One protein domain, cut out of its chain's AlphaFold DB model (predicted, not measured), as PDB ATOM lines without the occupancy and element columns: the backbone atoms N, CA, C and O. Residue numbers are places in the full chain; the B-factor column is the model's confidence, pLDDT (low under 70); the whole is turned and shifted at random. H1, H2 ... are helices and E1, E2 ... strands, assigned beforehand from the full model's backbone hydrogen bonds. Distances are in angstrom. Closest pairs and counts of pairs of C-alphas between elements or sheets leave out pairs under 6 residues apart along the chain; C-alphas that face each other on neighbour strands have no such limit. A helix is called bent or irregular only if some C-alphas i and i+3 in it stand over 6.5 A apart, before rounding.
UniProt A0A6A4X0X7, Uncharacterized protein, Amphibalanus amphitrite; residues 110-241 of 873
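What this domain is: This is residues 110 to 241 of the 873 residues of an uncharacterized protein of Amphibalanus amphitrite (UniProt A0A6A4X0X7). Two lobes meet here: a six-stranded sheet, curled like part of a barrel and folded so that E1 and E2 face E4, E5 and E6, and a group of three crossed helices, H2, H3 and H4. The long H2 joins them, packing on E1, E2 and E3 with its residues 182 to 195 and on H4 with its residues 191 to 199, while the small H1 sits at the sheet beside E3. The printed part has 132 residues, with four named helices and six named strands in the order E1 E2 E3 E4 H1 E5 E6 H2 H3 H4; the sheet runs E1 E2 E3 E4 E5 E6, antiparallel throughout. The class is mixed, helices and strands, and the whole is compact, with a radius of gyration of the C-alphas of 15.8 A and spans of 44 by 30 by 26 A.

How they stand to each other: Start with the meander, each strand the antiparallel neighbour of the one before: E1, residues 114 to 118, E2, residues 125 to 129, E3, residues 134 to 141, and E4, residues 144 to 149. Look between E1 and E2 for N 117 and O 126 at 2.8 A, and between E2 and E3 for N 135 and O 127 at 2.8 A. E3 bends by 55 degrees at residue 138 and is the hinge of a folded sheet, one sheet bent back on itself into two leaves that face each other. Between E3 and its neighbour E4, N 136 of E3 and O 148 of E4 are within hydrogen-bond range at 2.8 A. H1, residues 150 to 153, is on the sheet at a height of 8.1 A, over none of its strands; its closest C-alpha to E3 is that of Arg 150, 5.3 A from that of Tyr 135. E5, residues 162 to 166, pairs with E4 through N 147 and O 163 at 2.7 A, and E6, residues 169 to 174, with E5 through N 171 and O 164 at 2.8 A. The hairpins are E1 and E2, E2 and E3, E3 and E4, and E5 and E6. The closest C-alphas of the edge strands E1 and E6 are those of Tyr 114 and Leu 170, 6.1 A apart. Next comes H2, residues 182 to 201, on the sheet at a height of 10.0 A, over E1, E3 and, only just, with 3 C-alphas, E2. It runs slantwise to the strands, at 54 degrees to E1 on the local plane, and its closest C-alphas to E1 are those of Val 192 and Ser 117, 6.8 A. With residues 190 to 198 alone it touches H3, residues 207 to 218, at a steep tilt of 50 degrees, opposite ways, closest at the C-alphas of Met 194 and Ile 210, 6.4 A. With residues 191 to 199 alone it touches H4, residues 227 to 241, at a steep tilt of 40 degrees, the same way, closest at the C-alphas of Arg 195 and Ile 234, 6.9 A. H3 touches H4 with residues 207 to 211 alone, and neither is on the sheet. Every O i to N i+4 pair is within hydrogen-bond range in H3 and H4, and 15 of 16 in H2; H1 is too short for such a pair.

Where its parts are: Find C-alpha 114 at (194.684, 160.329, 115.291), where E1 begins its 13.7 A. E3 spans 20.3 A and E4 16.4 A. Find C-alpha 182 at (206.167, 162.662, 124.213); from there H2 runs 27.9 A. H3 spans 16.9 A, and H4, 21.1 A long, ends at C-alpha 241, (183.908, 182.684, 125.274).

The domain as a whole: The C-alphas farthest apart are those of Thr 174 and Arg 204, 45.5 A. The printed part has no cut, and no link is long. Mean pLDDT of the printed part is 90.7; look for values under 70 at residues 110 to 111 and 156.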
ATOM      1  N   GLU A 110     185.515 159.204 117.586       49.03
ATOM      2  CA  GLU A 110     186.885 158.699 117.669       49.03
ATOM      3  C   GLU A 110     187.357 158.374 116.248       49.03
ATOM      4  O   GLU A 110     186.913 157.417 115.618       49.03
ATOM      5  N   SER A 111     188.193 159.244 115.683       64.19
ATOM      6  CA  SER A 111     188.820 159.002 114.390       64.19
ATOM      7  C   SER A 111     189.915 157.957 114.552       64.19
ATOM      8  O   SER A 111     190.811 158.121 115.377       64.19
ATOM      9  N   VAL A 112     189.868 156.902 113.743       79.25
ATOM     10  CA  VAL A 112     190.854 155.815 113.774       79.25
ATOM     11  C   VAL A 112     192.224 156.358 113.342       79.25
ATOM     12  O   VAL A 112     192.405 156.747 112.185       79.25
ATOM     13  N   GLY A 113     193.212 156.394 114.241       87.25
ATOM     14  CA  GLY A 113     194.603 156.724 113.892       87.25
ATOM     15  C   GLY A 113     195.116 158.110 114.307       87.25
ATOM     16  O   GLY A 113     196.280 158.420 114.037       87.25
ATOM     17  N   TYR A 114     194.262 159.000 114.830       94.50
ATOM     18  CA  TYR A 114     194.684 160.329 115.291       94.50
ATOM     19  C   TYR A 114     193.633 161.026 116.160       94.50
ATOM     20  O   TYR A 114     192.433 160.784 116.045       94.50
ATOM     21  N   ARG A 115     194.081 162.029 116.921       93.75
ATOM     22  CA  ARG A 115     193.222 163.005 117.614       93.75
ATOM     23  C   ARG A 115     193.521 164.437 117.181       93.75
ATOM     24  O   ARG A 115     194.602 164.748 116.674       93.75
ATOM     25  N   THR A 116     192.559 165.339 117.372       92.62
ATOM     26  CA  THR A 116     192.721 166.762 117.025       92.62
ATOM     27  C   THR A 116     192.715 167.660 118.253       92.62
ATOM     28  O   THR A 116     191.994 167.425 119.212       92.62
ATOM     29  N   SER A 117     193.523 168.717 118.209       86.38
ATOM     30  CA  SER A 117     193.601 169.756 119.235       86.38
ATOM     31  C   SER A 117     193.577 171.132 118.575       86.38
ATOM     32  O   SER A 117     194.098 171.316 117.469       86.38
ATOM     33  N   GLU A 118     192.978 172.135 119.217       83.31
ATOM     34  CA  GLU A 118     193.065 173.507 118.716       83.31
ATOM     35  C   GLU A 118     194.519 174.009 118.743       83.31
ATOM     36  O   GLU A 118     195.211 174.004 119.766       83.31
ATOM     37  N   GLY A 119     194.983 174.494 117.595       82.81
ATOM     38  CA  GLY A 119     196.297 175.097 117.445       82.81
ATOM     39  C   GLY A 119     196.389 176.509 118.025       82.81
ATOM     40  O   GLY A 119     195.412 177.150 118.404       82.81
ATOM     41  N   ARG A 120     197.606 177.074 118.019       74.12
ATOM     42  CA  ARG A 120     197.888 178.423 118.567       74.12
ATOM     43  C   ARG A 120     197.107 179.567 117.897       74.12
ATOM     44  O   ARG A 120     197.063 180.674 118.450       74.12
ATOM     45  N   ARG A 121     196.578 179.356 116.686       73.75
ATOM     46  CA  ARG A 121     195.775 180.330 115.925       73.75
ATOM     47  C   ARG A 121     194.302 179.924 115.964       73.75
ATOM     48  O   ARG A 121     193.989 178.741 115.907       73.75
ATOM     49  N   SER A 122     193.405 180.910 116.015       71.62
ATOM     50  CA  SER A 122     191.957 180.658 115.980       71.62
ATOM     51  C   SER A 122     191.574 179.813 114.764       71.62
ATOM     52  O   SER A 122     191.987 180.141 113.650       71.62
ATOM     53  N   GLY A 123     190.832 178.725 114.986       77.50
ATOM     54  CA  GLY A 123     190.370 177.817 113.931       77.50
ATOM     55  C   GLY A 123     191.467 176.992 113.248       77.50
ATOM     56  O   GLY A 123     191.189 176.321 112.254       77.50
ATOM     57  N   SER A 124     192.712 177.042 113.737       85.56
ATOM     58  CA  SER A 124     193.740 176.085 113.320       85.56
ATOM     59  C   SER A 124     193.610 174.808 114.138       85.56
ATOM     60  O   SER A 124     193.402 174.886 115.342       85.56
ATOM     61  N   LEU A 125     193.754 173.657 113.486       91.12
ATOM     62  CA  LEU A 125     193.798 172.352 114.135       91.12
ATOM     63  C   LEU A 125     195.222 171.804 114.069       91.12
ATOM     64  O   LEU A 125     195.917 171.952 113.055       91.12
ATOM     65  N   VAL A 126     195.627 171.200 115.172       93.56
ATOM     66  CA  VAL A 126     196.808 170.364 115.327       93.56
ATOM     67  C   VAL A 126     196.317 168.923 115.371       93.56
ATOM     68  O   VAL A 126     195.314 168.637 116.016       93.56
ATOM     69  N   TYR A 127     197.002 168.041 114.659       95.75
ATOM     70  CA  TYR A 127     196.655 166.629 114.556       95.75
ATOM     71  C   TYR A 127     197.760 165.846 115.254       95.75
ATOM     72  O   TYR A 127     198.930 166.049 114.933       95.75
ATOM     73  N   ILE A 128     197.403 165.030 116.235       95.75
ATOM     74  CA  ILE A 128     198.330 164.181 116.981       95.75
ATOM     75  C   ILE A 128     198.063 162.765 116.488       95.75
ATOM     76  O   ILE A 128     196.950 162.276 116.674       95.75
ATOM     77  N   GLY A 129     199.026 162.179 115.779       95.62
ATOM     78  CA  GLY A 129     198.912 160.803 115.305       95.62
ATOM     79  C   GLY A 129     199.171 159.802 116.425       95.62
ATOM     80  O   GLY A 129     199.814 160.137 117.422       95.62
ATOM     81  N   ASP A 130     198.697 158.573 116.231       94.31
ATOM     82  CA  ASP A 130     198.979 157.450 117.141       94.31
ATOM     83  C   ASP A 130     200.476 157.090 117.153       94.31
ATOM     84  O   ASP A 130     200.983 156.512 118.106       94.31
ATOM     85  N   ASP A 131     201.210 157.533 116.127       92.62
ATOM     86  CA  ASP A 131     202.669 157.486 116.022       92.62
ATOM     87  C   ASP A 131     203.400 158.468 116.969       92.62
ATOM     88  O   ASP A 131     204.626 158.562 116.948       92.62
ATOM     89  N   GLY A 132     202.668 159.236 117.785       94.56
ATOM     90  CA  GLY A 132     203.223 160.214 118.724       94.56
ATOM     91  C   GLY A 132     203.713 161.508 118.062       94.56
ATOM     92  O   GLY A 132     204.287 162.373 118.732       94.56
ATOM     93  N   PHE A 133     203.488 161.691 116.756       95.94
ATOM     94  CA  PHE A 133     203.922 162.885 116.036       95.94
ATOM     95  C   PHE A 133     202.827 163.950 115.948       95.94
ATOM     96  O   PHE A 133     201.633 163.692 115.786       95.94
ATOM     97  N   ILE A 134     203.263 165.212 116.010       95.25
ATOM     98  CA  ILE A 134     202.380 166.375 115.925       95.25
ATOM     99  C   ILE A 134     202.440 166.977 114.526       95.25
ATOM    100  O   ILE A 134     203.476 167.490 114.082       95.25
ATOM    101  N   TYR A 135     201.287 167.038 113.875       96.62
ATOM    102  CA  TYR A 135     201.136 167.556 112.531       96.62
ATOM    103  C   TYR A 135     200.318 168.853 112.474       96.62
ATOM    104  O   TYR A 135     199.341 169.064 113.192       96.62
ATOM    105  N   ASN A 136     200.693 169.734 111.544       95.19
ATOM    106  CA  ASN A 136     199.919 170.915 111.168       95.19
ATOM    107  C   ASN A 136     199.294 170.724 109.785       95.19
ATOM    108  O   ASN A 136     199.955 170.247 108.858       95.19
ATOM    109  N   LYS A 137     198.068 171.224 109.600       95.88
ATOM    110  CA  LYS A 137     197.438 171.295 108.276       95.88
ATOM    111  C   LYS A 137     198.290 172.104 107.293       95.88
ATOM    112  O   LYS A 137     198.627 173.262 107.551       95.88
ATOM    113  N   ARG A 138     198.609 171.503 106.143       94.44
ATOM    114  CA  ARG A 138     199.306 172.144 105.021       94.44
ATOM    115  C   ARG A 138     198.304 172.688 104.003       94.44
ATOM    116  O   ARG A 138     198.322 173.883 103.729       94.44
ATOM    117  N   HIS A 139     197.450 171.828 103.452       93.38
ATOM    118  CA  HIS A 139     196.410 172.189 102.480       93.38
ATOM    119  C   HIS A 139     195.313 171.111 102.421       93.38
ATOM    120  O   HIS A 139     195.452 170.047 103.019       93.38
ATOM    121  N   LEU A 140     194.199 171.412 101.752       94.56
ATOM    122  CA  LEU A 140     193.088 170.488 101.501       94.56
ATOM    123  C   LEU A 140     192.993 170.275  99.987       94.56
ATOM    124  O   LEU A 140     192.892 171.262  99.259       94.56
ATOM    125  N   LEU A 141     193.016 169.027  99.521       93.19
ATOM    126  CA  LEU A 141     192.908 168.697  98.098       93.19
ATOM    127  C   LEU A 141     191.975 167.493  97.929       93.19
ATOM    128  O   LEU A 141     192.214 166.449  98.519       93.19
ATOM    129  N   ARG A 142     190.898 167.661  97.146       92.94
ATOM    130  CA  ARG A 142     189.904 166.609  96.833       92.94
ATOM    131  C   ARG A 142     189.323 165.889  98.066       92.94
ATOM    132  O   ARG A 142     189.107 164.691  98.045       92.94
ATOM    133  N   GLY A 143     189.074 166.631  99.148       92.25
ATOM    134  CA  GLY A 143     188.549 166.071 100.403       92.25
ATOM    135  C   GLY A 143     189.618 165.516 101.352       92.25
ATOM    136  O   GLY A 143     189.341 165.375 102.536       92.25
ATOM    137  N   THR A 144     190.850 165.325 100.881       95.56
ATOM    138  CA  THR A 144     191.985 164.836 101.674       95.56
ATOM    139  C   THR A 144     192.718 165.994 102.354       95.56
ATOM    140  O   THR A 144     193.081 166.990 101.711       95.56
ATOM    141  N   ILE A 145     192.950 165.890 103.667       97.06
ATOM    142  CA  ILE A 145     193.714 166.891 104.430       97.06
ATOM    143  C   ILE A 145     195.184 166.491 104.413       97.06
ATOM    144  O   ILE A 145     195.553 165.494 105.016       97.06
ATOM    145  N   TYR A 146     196.033 167.298 103.781       97.12
ATOM    146  CA  TYR A 146     197.478 167.088 103.800       97.12
ATOM    147  C   TYR A 146     198.091 167.787 105.005       97.12
ATOM    148  O   TYR A 146     197.843 168.973 105.263       97.12
ATOM    149  N   LEU A 147     198.934 167.053 105.710       97.69
ATOM    150  CA  LEU A 147     199.554 167.408 106.967       97.69
ATOM    151  C   LEU A 147     201.080 167.438 106.823       97.69
ATOM    152  O   LEU A 147     201.665 166.805 105.947       97.69
ATOM    153  N   ARG A 148     201.739 168.212 107.683       96.94
ATOM    154  CA  ARG A 148     203.203 168.255 107.793       96.94
ATOM    155  C   ARG A 148     203.616 168.230 109.253       96.94
ATOM    156  O   ARG A 148     202.947 168.872 110.068       96.94
ATOM    157  N   CYS A 149     204.721 167.561 109.558       96.69
ATOM    158  CA  CYS A 149     205.290 167.554 110.898       96.69
ATOM    159  C   CYS A 149     205.520 168.990 111.400       96.69
ATOM    160  O   CYS A 149     205.913 169.892 110.650       96.69
ATOM    161  N   ARG A 150     205.257 169.236 112.685       92.50
ATOM    162  CA  ARG A 150     205.454 170.547 113.312       92.50
ATOM    163  C   ARG A 150     206.918 170.991 113.291       92.50
ATOM    164  O   ARG A 150     207.155 172.185 113.092       92.50
ATOM    165  N   ARG A 151     207.874 170.060 113.425       91.94
ATOM    166  CA  ARG A 151     209.316 170.366 113.384       91.94
ATOM    167  C   ARG A 151     209.794 170.825 112.004       91.94
ATOM    168  O   ARG A 151     210.733 171.609 111.937       91.94
ATOM    169  N   ALA A 152     209.065 170.511 110.927       88.06
ATOM    170  CA  ALA A 152     209.365 170.978 109.565       88.06
ATOM    171  C   ALA A 152     209.450 172.514 109.420       88.06
ATOM    172  O   ALA A 152     209.952 173.019 108.420       88.06
ATOM    173  N   LEU A 153     208.914 173.275 110.385       77.75
ATOM    174  CA  LEU A 153     208.912 174.741 110.383       77.75
ATOM    175  C   LEU A 153     209.904 175.387 111.355       77.75
ATOM    176  O   LEU A 153     210.088 176.602 111.277       77.75
ATOM    177  N   THR A 154     210.448 174.638 112.316       77.69
ATOM    178  CA  THR A 154     211.089 175.224 113.505       77.69
ATOM    179  C   THR A 154     212.539 174.812 113.715       77.69
ATOM    180  O   THR A 154     213.266 175.574 114.344       77.69
ATOM    181  N   SER A 155     212.973 173.650 113.223       74.31
ATOM    182  CA  SER A 155     214.359 173.187 113.373       74.31
ATOM    183  C   SER A 155     215.251 173.641 112.212       74.31
ATOM    184  O   SER A 155     214.776 173.873 111.100       74.31
ATOM    185  N   LYS A 156     216.562 173.766 112.482       67.69
ATOM    186  CA  LYS A 156     217.593 173.873 111.432       67.69
ATOM    187  C   LYS A 156     217.572 172.639 110.522       67.69
ATOM    188  O   LYS A 156     217.736 172.790 109.316       67.69
ATOM    189  N   ASP A 157     217.249 171.484 111.097       72.75
ATOM    190  CA  ASP A 157     217.069 170.215 110.398       72.75
ATOM    191  C   ASP A 157     215.576 169.997 110.155       72.75
ATOM    192  O   ASP A 157     214.854 169.443 110.989       72.75
ATOM    193  N   SER A 158     215.054 170.555 109.063       88.38
ATOM    194  CA  SER A 158     213.624 170.497 108.754       88.38
ATOM    195  C   SER A 158     213.162 169.046 108.601       88.38
ATOM    196  O   SER A 158     213.582 168.371 107.665       88.38
ATOM    197  N   CYS A 159     212.277 168.586 109.488       94.75
ATOM    198  CA  CYS A 159     211.710 167.243 109.387       94.75
ATOM    199  C   CYS A 159     210.916 167.067 108.077       94.75
ATOM    200  O   CYS A 159     210.017 167.880 107.825       94.75
ATOM    201  N   PRO A 160     211.202 166.035 107.256       94.75
ATOM    202  CA  PRO A 160     210.452 165.754 106.031       94.75
ATOM    203  C   PRO A 160     209.089 165.097 106.305       94.75
ATOM    204  O   PRO A 160     208.256 165.037 105.398       94.75
ATOM    205  N   GLY A 161     208.848 164.657 107.546       96.62
ATOM    206  CA  GLY A 161     207.660 163.929 107.969       96.62
ATOM    207  C   GLY A 161     206.360 164.594 107.525       96.62
ATOM    208  O   GLY A 161     206.103 165.784 107.770       96.62
ATOM    209  N   SER A 162     205.523 163.819 106.845       96.94
ATOM    210  CA  SER A 162     204.259 164.285 106.284       96.94
ATOM    211  C   SER A 162     203.192 163.206 106.393       96.94
ATOM    212  O   SER A 162     203.503 162.024 106.491       96.94
ATOM    213  N   GLY A 163     201.929 163.622 106.405       97.06
ATOM    214  CA  GLY A 163     200.800 162.702 106.478       97.06
ATOM    215  C   GLY A 163     199.602 163.237 105.715       97.06
ATOM    216  O   GLY A 163     199.562 164.408 105.321       97.06
ATOM    217  N   ARG A 164     198.598 162.395 105.508       97.38
ATOM    218  CA  ARG A 164     197.313 162.789 104.933       97.38
ATOM    219  C   ARG A 164     196.171 162.120 105.681       97.38
ATOM    220  O   ARG A 164     196.287 160.965 106.060       97.38
ATOM    221  N   ILE A 165     195.063 162.831 105.854       97.44
ATOM    222  CA  ILE A 165     193.821 162.252 106.372       97.44
ATOM    223  C   ILE A 165     192.907 161.964 105.188       97.44
ATOM    224  O   ILE A 165     192.534 162.897 104.465       97.44
ATOM    225  N   SER A 166     192.575 160.688 104.997       95.00
ATOM    226  CA  SER A 166     191.682 160.177 103.953       95.00
ATOM    227  C   SER A 166     190.719 159.172 104.580       95.00
ATOM    228  O   SER A 166     191.180 158.205 105.173       95.00
ATOM    229  N   GLY A 167     189.406 159.402 104.466       88.69
ATOM    230  CA  GLY A 167     188.396 158.508 105.055       88.69
ATOM    231  C   GLY A 167     188.543 158.340 106.572       88.69
ATOM    232  O   GLY A 167     188.576 157.219 107.052       88.69
ATOM    233  N   ASP A 168     188.721 159.450 107.297       92.44
ATOM    234  CA  ASP A 168     188.902 159.509 108.759       92.44
ATOM    235  C   ASP A 168     190.101 158.748 109.343       92.44
ATOM    236  O   ASP A 168     190.255 158.711 110.561       92.44
ATOM    237  N   ARG A 169     191.018 158.263 108.497       94.50
ATOM    238  CA  ARG A 169     192.297 157.680 108.912       94.50
ATOM    239  C   ARG A 169     193.464 158.608 108.602       94.50
ATOM    240  O   ARG A 169     193.563 159.139 107.490       94.50
ATOM    241  N   LEU A 170     194.360 158.795 109.572       96.50
ATOM    242  CA  LEU A 170     195.654 159.437 109.349       96.50
ATOM    243  C   LEU A 170     196.623 158.420 108.734       96.50
ATOM    244  O   LEU A 170     196.899 157.382 109.323       96.50
ATOM    245  N   ILE A 171     197.138 158.728 107.546       96.12
ATOM    246  CA  ILE A 171     198.132 157.922 106.835       96.12
ATOM    247  C   ILE A 171     199.422 158.737 106.755       96.12
ATOM    248  O   ILE A 171     199.453 159.785 106.100       96.12
ATOM    249  N   THR A 172     200.482 158.264 107.399       96.38
ATOM    250  CA  THR A 172     201.817 158.868 107.304       96.38
ATOM    251  C   THR A 172     202.378 158.617 105.903       96.38
ATOM    252  O   THR A 172     202.485 157.483 105.457       96.38
ATOM    253  N   THR A 173     202.674 159.688 105.163       96.50
ATOM    254  CA  THR A 173     203.137 159.634 103.761       96.50
ATOM    255  C   THR A 173     204.648 159.767 103.626       96.50
ATOM    256  O   THR A 173     205.207 159.433 102.589       96.50
ATOM    257  N   THR A 174     205.323 160.313 104.635       96.75
ATOM    258  CA  THR A 174     206.786 160.418 104.668       96.75
ATOM    259  C   THR A 174     207.238 160.210 106.099       96.75
ATOM    260  O   THR A 174     206.660 160.825 107.000       96.75
ATOM    261  N   SER A 175     208.257 159.374 106.294       95.88
ATOM    262  CA  SER A 175     208.846 159.101 107.604       95.88
ATOM    263  C   SER A 175     209.445 160.364 108.230       95.88
ATOM    264  O   SER A 175     209.829 161.322 107.548       95.88
ATOM    265  N   HIS A 176     209.484 160.390 109.561       95.50
ATOM    266  CA  HIS A 176     210.138 161.457 110.315       95.50
ATOM    267  C   HIS A 176     211.626 161.146 110.458       95.50
ATOM    268  O   HIS A 176     212.019 159.992 110.564       95.50
ATOM    269  N   ASN A 177     212.456 162.184 110.500       94.62
ATOM    270  CA  ASN A 177     213.898 162.069 110.756       94.62
ATOM    271  C   ASN A 177     214.258 162.410 112.213       94.62
ATOM    272  O   ASN A 177     215.369 162.843 112.506       94.62
ATOM    273  N   HIS A 178     213.284 162.313 113.113       92.12
ATOM    274  CA  HIS A 178     213.467 162.509 114.541       92.12
ATOM    275  C   HIS A 178     212.509 161.584 115.292       92.12
ATOM    276  O   HIS A 178     211.435 161.288 114.762       92.12
ATOM    277  N   PRO A 179     212.849 161.174 116.523       94.44
ATOM    278  CA  PRO A 179     211.924 160.425 117.362       94.44
ATOM    279  C   PRO A 179     210.691 161.271 117.714       94.44
ATOM    280  O   PRO A 179     210.735 162.514 117.676       94.44
ATOM    281  N   ALA A 180     209.589 160.599 118.047       94.19
ATOM    282  CA  ALA A 180     208.435 161.244 118.657       94.19
ATOM    283  C   ALA A 180     208.858 161.899 119.983       94.19
ATOM    284  O   ALA A 180     209.738 161.410 120.687       94.19
ATOM    285  N   ASP A 181     208.270 163.050 120.295       91.50
ATOM    286  CA  ASP A 181     208.626 163.845 121.472       91.50
ATOM    287  C   ASP A 181     207.426 163.842 122.432       91.50
ATOM    288  O   ASP A 181     206.540 164.697 122.282       91.50
ATOM    289  N   PRO A 182     207.346 162.871 123.367       90.31
ATOM    290  CA  PRO A 182     206.167 162.662 124.213       90.31
ATOM    291  C   PRO A 182     205.830 163.911 125.034       90.31
ATOM    292  O   PRO A 182     204.667 164.308 125.114       90.31
ATOM    293  N   ARG A 183     206.853 164.653 125.475       90.50
ATOM    294  CA  ARG A 183     206.698 165.937 126.174       90.50
ATOM    295  C   ARG A 183     205.945 166.977 125.346       90.50
ATOM    296  O   ARG A 183     205.222 167.811 125.886       90.50
ATOM    297  N   THR A 184     206.087 166.973 124.020       87.94
ATOM    298  CA  THR A 184     205.324 167.908 123.172       87.94
ATOM    299  C   THR A 184     203.859 167.524 123.017       87.94
ATOM    300  O   THR A 184     203.031 168.420 122.813       87.94
ATOM    301  N   VAL A 185     203.552 166.227 123.103       89.44
ATOM    302  CA  VAL A 185     202.190 165.686 123.067       89.44
ATOM    303  C   VAL A 185     201.492 165.985 124.391       89.44
ATOM    304  O   VAL A 185     200.448 166.633 124.383       89.44
ATOM    305  N   GLU A 186     202.131 165.674 125.517       91.06
ATOM    306  CA  GLU A 186     201.655 166.022 126.864       91.06
ATOM    307  C   GLU A 186     201.413 167.530 127.013       91.06
ATOM    308  O   GLU A 186     200.355 167.962 127.468       91.06
ATOM    309  N   ALA A 187     202.334 168.367 126.525       90.00
ATOM    310  CA  ALA A 187     202.151 169.817 126.529       90.00
ATOM    311  C   ALA A 187     200.947 170.281 125.682       90.00
ATOM    312  O   ALA A 187     200.332 171.313 125.976       90.00
ATOM    313  N   ALA A 188     200.618 169.566 124.600       86.69
ATOM    314  CA  ALA A 188     199.428 169.847 123.802       86.69
ATOM    315  C   ALA A 188     198.146 169.433 124.539       86.69
ATOM    316  O   ALA A 188     197.155 170.163 124.461       86.69
ATOM    317  N   ASP A 189     198.194 168.336 125.292       89.06
ATOM    318  CA  ASP A 189     197.082 167.816 126.091       89.06
ATOM    319  C   ASP A 189     196.772 168.694 127.288       89.06
ATOM    320  O   ASP A 189     195.623 169.080 127.493       89.06
ATOM    321  N   MET A 190     197.798 169.125 128.021       92.88
ATOM    322  CA  MET A 190     197.640 170.114 129.084       92.88
ATOM    323  C   MET A 190     196.980 171.393 128.552       92.88
ATOM    324  O   MET A 190     196.102 171.962 129.194       92.88
ATOM    325  N   ALA A 191     197.333 171.832 127.337       89.44
ATOM    326  CA  ALA A 191     196.698 172.994 126.720       89.44
ATOM    327  C   ALA A 191     195.226 172.758 126.331       89.44
ATOM    328  O   ALA A 191     194.474 173.733 126.251       89.44
ATOM    329  N   VAL A 192     194.815 171.512 126.063       88.31
ATOM    330  CA  VAL A 192     193.403 171.127 125.875       88.31
ATOM    331  C   VAL A 192     192.679 171.167 127.217       88.31
ATOM    332  O   VAL A 192     191.712 171.919 127.328       88.31
ATOM    333  N   LYS A 193     193.215 170.498 128.247       93.69
ATOM    334  CA  LYS A 193     192.649 170.493 129.607       93.69
ATOM    335  C   LYS A 193     192.465 171.906 130.165       93.69
ATOM    336  O   LYS A 193     191.421 172.227 130.717       93.69
ATOM    337  N   MET A 194     193.426 172.807 129.939       94.38
ATOM    338  CA  MET A 194     193.299 174.220 130.330       94.38
ATOM    339  C   MET A 194     192.137 174.942 129.641       94.38
ATOM    340  O   MET A 194     191.548 175.841 130.236       94.38
ATOM    341  N   ARG A 195     191.818 174.603 128.385       90.12
ATOM    342  CA  ARG A 195     190.672 175.192 127.676       90.12
ATOM    343  C   ARG A 195     189.356 174.613 128.170       90.12
ATOM    344  O   ARG A 195     188.438 175.386 128.394       90.12
ATOM    345  N   GLU A 196     189.293 173.306 128.396       93.12
ATOM    346  CA  GLU A 196     188.116 172.644 128.968       93.12
ATOM    347  C   GLU A 196     187.808 173.177 130.371       93.12
ATOM    348  O   GLU A 196     186.673 173.550 130.664       93.12
ATOM    349  N   LEU A 197     188.838 173.322 131.212       94.69
ATOM    350  CA  LEU A 197     188.714 173.931 132.532       94.69
ATOM    351  C   LEU A 197     188.296 175.405 132.434       94.69
ATOM    352  O   LEU A 197     187.489 175.869 133.235       94.69
ATOM    353  N   LEU A 198     188.795 176.143 131.439       93.56
ATOM    354  CA  LEU A 198     188.366 177.520 131.191       93.56
ATOM    355  C   LEU A 198     186.907 177.598 130.710       93.56
ATOM    356  O   LEU A 198     186.200 178.519 131.107       93.56
ATOM    357  N   ASP A 199     186.442 176.658 129.891       91.56
ATOM    358  CA  ASP A 199     185.047 176.611 129.439       91.56
ATOM    359  C   ASP A 199     184.100 176.239 130.597       91.56
ATOM    360  O   ASP A 199     183.007 176.796 130.695       91.56
ATOM    361  N   ARG A 200     184.541 175.371 131.521       95.19
ATOM    362  CA  ARG A 200     183.765 174.936 132.697       95.19
ATOM    363  C   ARG A 200     183.773 175.947 133.852       95.19
ATOM    364  O   ARG A 200     182.730 176.241 134.428       95.19
ATOM    365  N   GLU A 201     184.943 176.476 134.209       96.00
ATOM    366  CA  GLU A 201     185.193 177.246 135.444       96.00
ATOM    367  C   GLU A 201     185.772 178.649 135.178       96.00
ATOM    368  O   GLU A 201     186.140 179.371 136.107       96.00
ATOM    369  N   GLY A 202     185.851 179.089 133.919       91.00
ATOM    370  CA  GLY A 202     186.581 180.304 133.547       91.00
ATOM    371  C   GLY A 202     186.044 181.621 134.093       91.00
ATOM    372  O   GLY A 202     186.763 182.615 134.041       91.00
ATOM    373  N   HIS A 203     184.819 181.637 134.614       91.00
ATOM    374  CA  HIS A 203     184.228 182.789 135.296       91.00
ATOM    375  C   HIS A 203     184.623 182.866 136.781       91.00
ATOM    376  O   HIS A 203     184.529 183.937 137.373       91.00
ATOM    377  N   ARG A 204     185.076 181.754 137.378       94.62
ATOM    378  CA  ARG A 204     185.475 181.657 138.794       94.62
ATOM    379  C   ARG A 204     186.979 181.737 138.994       94.62
ATOM    380  O   ARG A 204     187.423 182.314 139.974       94.62
ATOM    381  N   LEU A 205     187.746 181.168 138.069       95.38
ATOM    382  CA  LEU A 205     189.197 181.077 138.193       95.38
ATOM    383  C   LEU A 205     189.897 182.184 137.404       95.38
ATOM    384  O   LEU A 205     189.509 182.542 136.291       95.38
ATOM    385  N   THR A 206     190.989 182.708 137.932       96.06
ATOM    386  CA  THR A 206     191.947 183.542 137.208       96.06
ATOM    387  C   THR A 206     192.739 182.706 136.196       96.06
ATOM    388  O   THR A 206     192.821 181.480 136.274       96.06
ATOM    389  N   ASN A 207     193.373 183.362 135.217       95.44
ATOM    390  CA  ASN A 207     194.219 182.650 134.249       95.44
ATOM    391  C   ASN A 207     195.392 181.919 134.928       95.44
ATOM    392  O   ASN A 207     195.877 180.927 134.388       95.44
ATOM    393  N   ARG A 208     195.867 182.439 136.070       95.69
ATOM    394  CA  ARG A 208     196.966 181.858 136.841       95.69
ATOM    395  C   ARG A 208     196.510 180.606 137.585       95.69
ATOM    396  O   ARG A 208     197.166 179.587 137.446       95.69
ATOM    397  N   GLU A 209     195.351 180.643 138.236       97.00
ATOM    398  CA  GLU A 209     194.788 179.470 138.923       97.00
ATOM    399  C   GLU A 209     194.484 178.318 137.957       97.00
ATOM    400  O   GLU A 209     194.779 177.170 138.265       97.00
ATOM    401  N   ILE A 210     193.973 178.608 136.752       96.25
ATOM    402  CA  ILE A 210     193.776 177.581 135.710       96.25
ATOM    403  C   ILE A 210     195.112 176.945 135.309       96.25
ATOM    404  O   ILE A 210     195.182 175.737 135.093       96.25
ATOM    405  N   PHE A 211     196.169 177.752 135.183       96.75
ATOM    406  CA  PHE A 211     197.500 177.248 134.856       96.75
ATOM    407  C   PHE A 211     198.047 176.356 135.975       96.75
ATOM    408  O   PHE A 211     198.455 175.230 135.701       96.75
ATOM    409  N   ASP A 212     198.018 176.852 137.212       95.75
ATOM    410  CA  ASP A 212     198.577 176.166 138.376       95.75
ATOM    411  C   ASP A 212     197.813 174.861 138.666       95.75
ATOM    412  O   ASP A 212     198.446 173.839 138.911       95.75
ATOM    413  N   LYS A 213     196.478 174.844 138.519       97.12
ATOM    414  CA  LYS A 213     195.645 173.640 138.692       97.12
ATOM    415  C   LYS A 213     195.991 172.543 137.682       97.12
ATOM    416  O   LYS A 213     196.223 171.409 138.079       97.12
ATOM    417  N   ILE A 214     196.111 172.877 136.392       97.00
ATOM    418  CA  ILE A 214     196.480 171.881 135.369       97.00
ATOM    419  C   ILE A 214     197.943 171.438 135.501       97.00
ATOM    420  O   ILE A 214     198.256 170.284 135.216       97.00
ATOM    421  N   GLN A 215     198.849 172.326 135.924       94.81
ATOM    422  CA  GLN A 215     200.242 171.953 136.181       94.81
ATOM    423  C   GLN A 215     200.345 171.002 137.382       94.81
ATOM    424  O   GLN A 215     201.094 170.035 137.309       94.81
ATOM    425  N   ALA A 216     199.566 171.239 138.443       95.62
ATOM    426  CA  ALA A 216     199.489 170.353 139.601       95.62
ATOM    427  C   ALA A 216     198.877 168.986 139.243       95.62
ATOM    428  O   ALA A 216     199.426 167.959 139.626       95.62
ATOM    429  N   GLU A 217     197.798 168.960 138.449       96.00
ATOM    430  CA  GLU A 217     197.162 167.719 137.970       96.00
ATOM    431  C   GLU A 217     198.075 166.875 137.065       96.00
ATOM    432  O   GLU A 217     197.899 165.662 136.977       96.00
ATOM    433  N   ALA A 218     199.024 167.496 136.361       93.62
ATOM    434  CA  ALA A 218     199.940 166.787 135.469       93.62
ATOM    435  C   ALA A 218     201.125 166.128 136.204       93.62
ATOM    436  O   ALA A 218     201.776 165.260 135.629       93.62
ATOM    437  N   GLY A 219     201.383 166.505 137.461       94.12
ATOM    438  CA  GLY A 219     202.495 165.991 138.263       94.12
ATOM    439  C   GLY A 219     203.842 166.693 138.005       94.12
ATOM    440  O   GLY A 219     203.969 167.505 137.083       94.12
ATOM    441  N   PRO A 220     204.865 166.409 138.836       91.62
ATOM    442  CA  PRO A 220     206.174 167.072 138.779       91.62
ATOM    443  C   PRO A 220     206.981 166.742 137.513       91.62
ATOM    444  O   PRO A 220     207.763 167.577 137.063       91.62
ATOM    445  N   ASP A 221     206.751 165.574 136.905       91.12
ATOM    446  CA  ASP A 221     207.450 165.132 135.688       91.12
ATOM    447  C   ASP A 221     206.865 165.722 134.395       91.12
ATOM    448  O   ASP A 221     207.436 165.568 133.309       91.12
ATOM    449  N   ALA A 222     205.735 166.430 134.500       89.31
ATOM    450  CA  ALA A 222     205.074 167.035 133.359       89.31
ATOM    451  C   ALA A 222     205.952 168.103 132.688       89.31
ATOM    452  O   ALA A 222     206.667 168.867 133.351       89.31
ATOM    453  N   PRO A 223     205.865 168.252 131.357       88.88
ATOM    454  CA  PRO A 223     206.633 169.247 130.633       88.88
ATOM    455  C   PRO A 223     206.296 170.652 131.134       88.88
ATOM    456  O   PRO A 223     205.150 171.099 131.068       88.88
ATOM    457  N   ALA A 224     207.319 171.384 131.584       87.81
ATOM    458  CA  ALA A 224     207.168 172.758 132.039       87.81
ATOM    459  C   ALA A 224     206.600 173.641 130.915       87.81
ATOM    460  O   ALA A 224     207.279 173.984 129.937       87.81
ATOM    461  N   LEU A 225     205.330 174.028 131.044       88.75
ATOM    462  CA  LEU A 225     204.699 174.929 130.095       88.75
ATOM    463  C   LEU A 225     205.204 176.363 130.334       88.75
ATOM    464  O   LEU A 225     205.137 176.865 131.455       88.75
ATOM    465  N   PRO A 226     205.655 177.091 129.296       89.19
ATOM    466  CA  PRO A 226     206.111 178.464 129.467       89.19
ATOM    467  C   PRO A 226     204.940 179.373 129.864       89.19
ATOM    468  O   PRO A 226     204.132 179.760 129.011       89.19
ATOM    469  N   LEU A 227     204.902 179.756 131.145       88.94
ATOM    470  CA  LEU A 227     203.809 180.484 131.801       88.94
ATOM    471  C   LEU A 227     203.219 181.603 130.935       88.94
ATOM    472  O   LEU A 227     202.026 181.614 130.641       88.94
ATOM    473  N   ASN A 228     204.061 182.511 130.439       87.25
ATOM    474  CA  ASN A 228     203.615 183.664 129.653       87.25
ATOM    475  C   ASN A 228     202.876 183.276 128.362       87.25
ATOM    476  O   ASN A 228     201.892 183.915 127.985       87.25
ATOM    477  N   SER A 229     203.330 182.226 127.671       80.50
ATOM    478  CA  SER A 229     202.674 181.763 126.442       80.50
ATOM    479  C   SER A 229     201.327 181.111 126.744       80.50
ATOM    480  O   SER A 229     200.377 181.267 125.968       80.50
ATOM    481  N   THR A 230     201.243 180.410 127.871       88.31
ATOM    482  CA  THR A 230     200.045 179.702 128.313       88.31
ATOM    483  C   THR A 230     198.987 180.668 128.842       88.31
ATOM    484  O   THR A 230     197.852 180.627 128.375       88.31
ATOM    485  N   LEU A 231     199.363 181.656 129.661       91.06
ATOM    486  CA  LEU A 231     198.459 182.729 130.099       91.06
ATOM    487  C   LEU A 231     197.899 183.533 128.912       91.06
ATOM    488  O   LEU A 231     196.715 183.867 128.881       91.06
ATOM    489  N   GLN A 232     198.712 183.798 127.882       86.38
ATOM    490  CA  GLN A 232     198.234 184.431 126.644       86.38
ATOM    491  C   GLN A 232     197.277 183.543 125.836       86.38
ATOM    492  O   GLN A 232     196.460 184.057 125.065       86.38
ATOM    493  N   MET A 233     197.412 182.220 125.929       89.75
ATOM    494  CA  MET A 233     196.494 181.266 125.310       89.75
ATOM    495  C   MET A 233     195.151 181.276 126.051       89.75
ATOM    496  O   MET A 233     194.139 181.554 125.407       89.75
ATOM    497  N   ILE A 234     195.165 181.137 127.381       91.25
ATOM    498  CA  ILE A 234     193.974 181.183 128.246       91.25
ATOM    499  C   ILE A 234     193.235 182.516 128.064       91.25
ATOM    500  O   ILE A 234     192.065 182.539 127.694       91.25
ATOM    501  N   GLY A 235     193.936 183.650 128.174       89.81
ATOM    502  CA  GLY A 235     193.317 184.969 128.015       89.81
ATOM    503  C   GLY A 235     192.745 185.228 126.614       89.81
ATOM    504  O   GLY A 235     191.814 186.016 126.464       89.81
ATOM    505  N   ARG A 236     193.276 184.584 125.562       85.31
ATOM    506  CA  ARG A 236     192.678 184.639 124.215       85.31
ATOM    507  C   ARG A 236     191.417 183.793 124.114       85.31
ATOM    508  O   ARG A 236     190.509 184.213 123.405       85.31
ATOM    509  N   HIS A 237     191.388 182.628 124.755       86.94
ATOM    510  CA  HIS A 237     190.216 181.755 124.771       86.94
ATOM    511  C   HIS A 237     189.076 182.389 125.572       86.94
ATOM    512  O   HIS A 237     187.979 182.504 125.042       86.94
ATOM    513  N   ARG A 238     189.370 182.964 126.748       90.94
ATOM    514  CA  ARG A 238     188.386 183.671 127.587       90.94
ATOM    515  C   ARG A 238     187.649 184.771 126.821       90.94
ATOM    516  O   ARG A 238     186.428 184.748 126.759       90.94
ATOM    517  N   ARG A 239     188.384 185.637 126.112       87.25
ATOM    518  CA  ARG A 239     187.775 186.671 125.254       87.25
ATOM    519  C   ARG A 239     186.837 186.106 124.186       87.25
ATOM    520  O   ARG A 239     185.865 186.756 123.840       87.25
ATOM    521  N   ARG A 240     187.110 184.911 123.647       83.56
ATOM    522  CA  ARG A 240     186.214 184.277 122.664       83.56
ATOM    523  C   ARG A 240     184.950 183.731 123.309       83.56
ATOM    524  O   ARG A 240     183.900 183.784 122.680       83.56
ATOM    525  N   VAL A 241     185.065 183.160 124.507       84.25
ATOM    526  CA  VAL A 241     183.908 182.684 125.274       84.25
ATOM    527  C   VAL A 241     183.003 183.871 125.600       84.25
ATOM    528  O   VAL A 241     181.819 183.827 125.280       84.25
TER     529      VAL A 241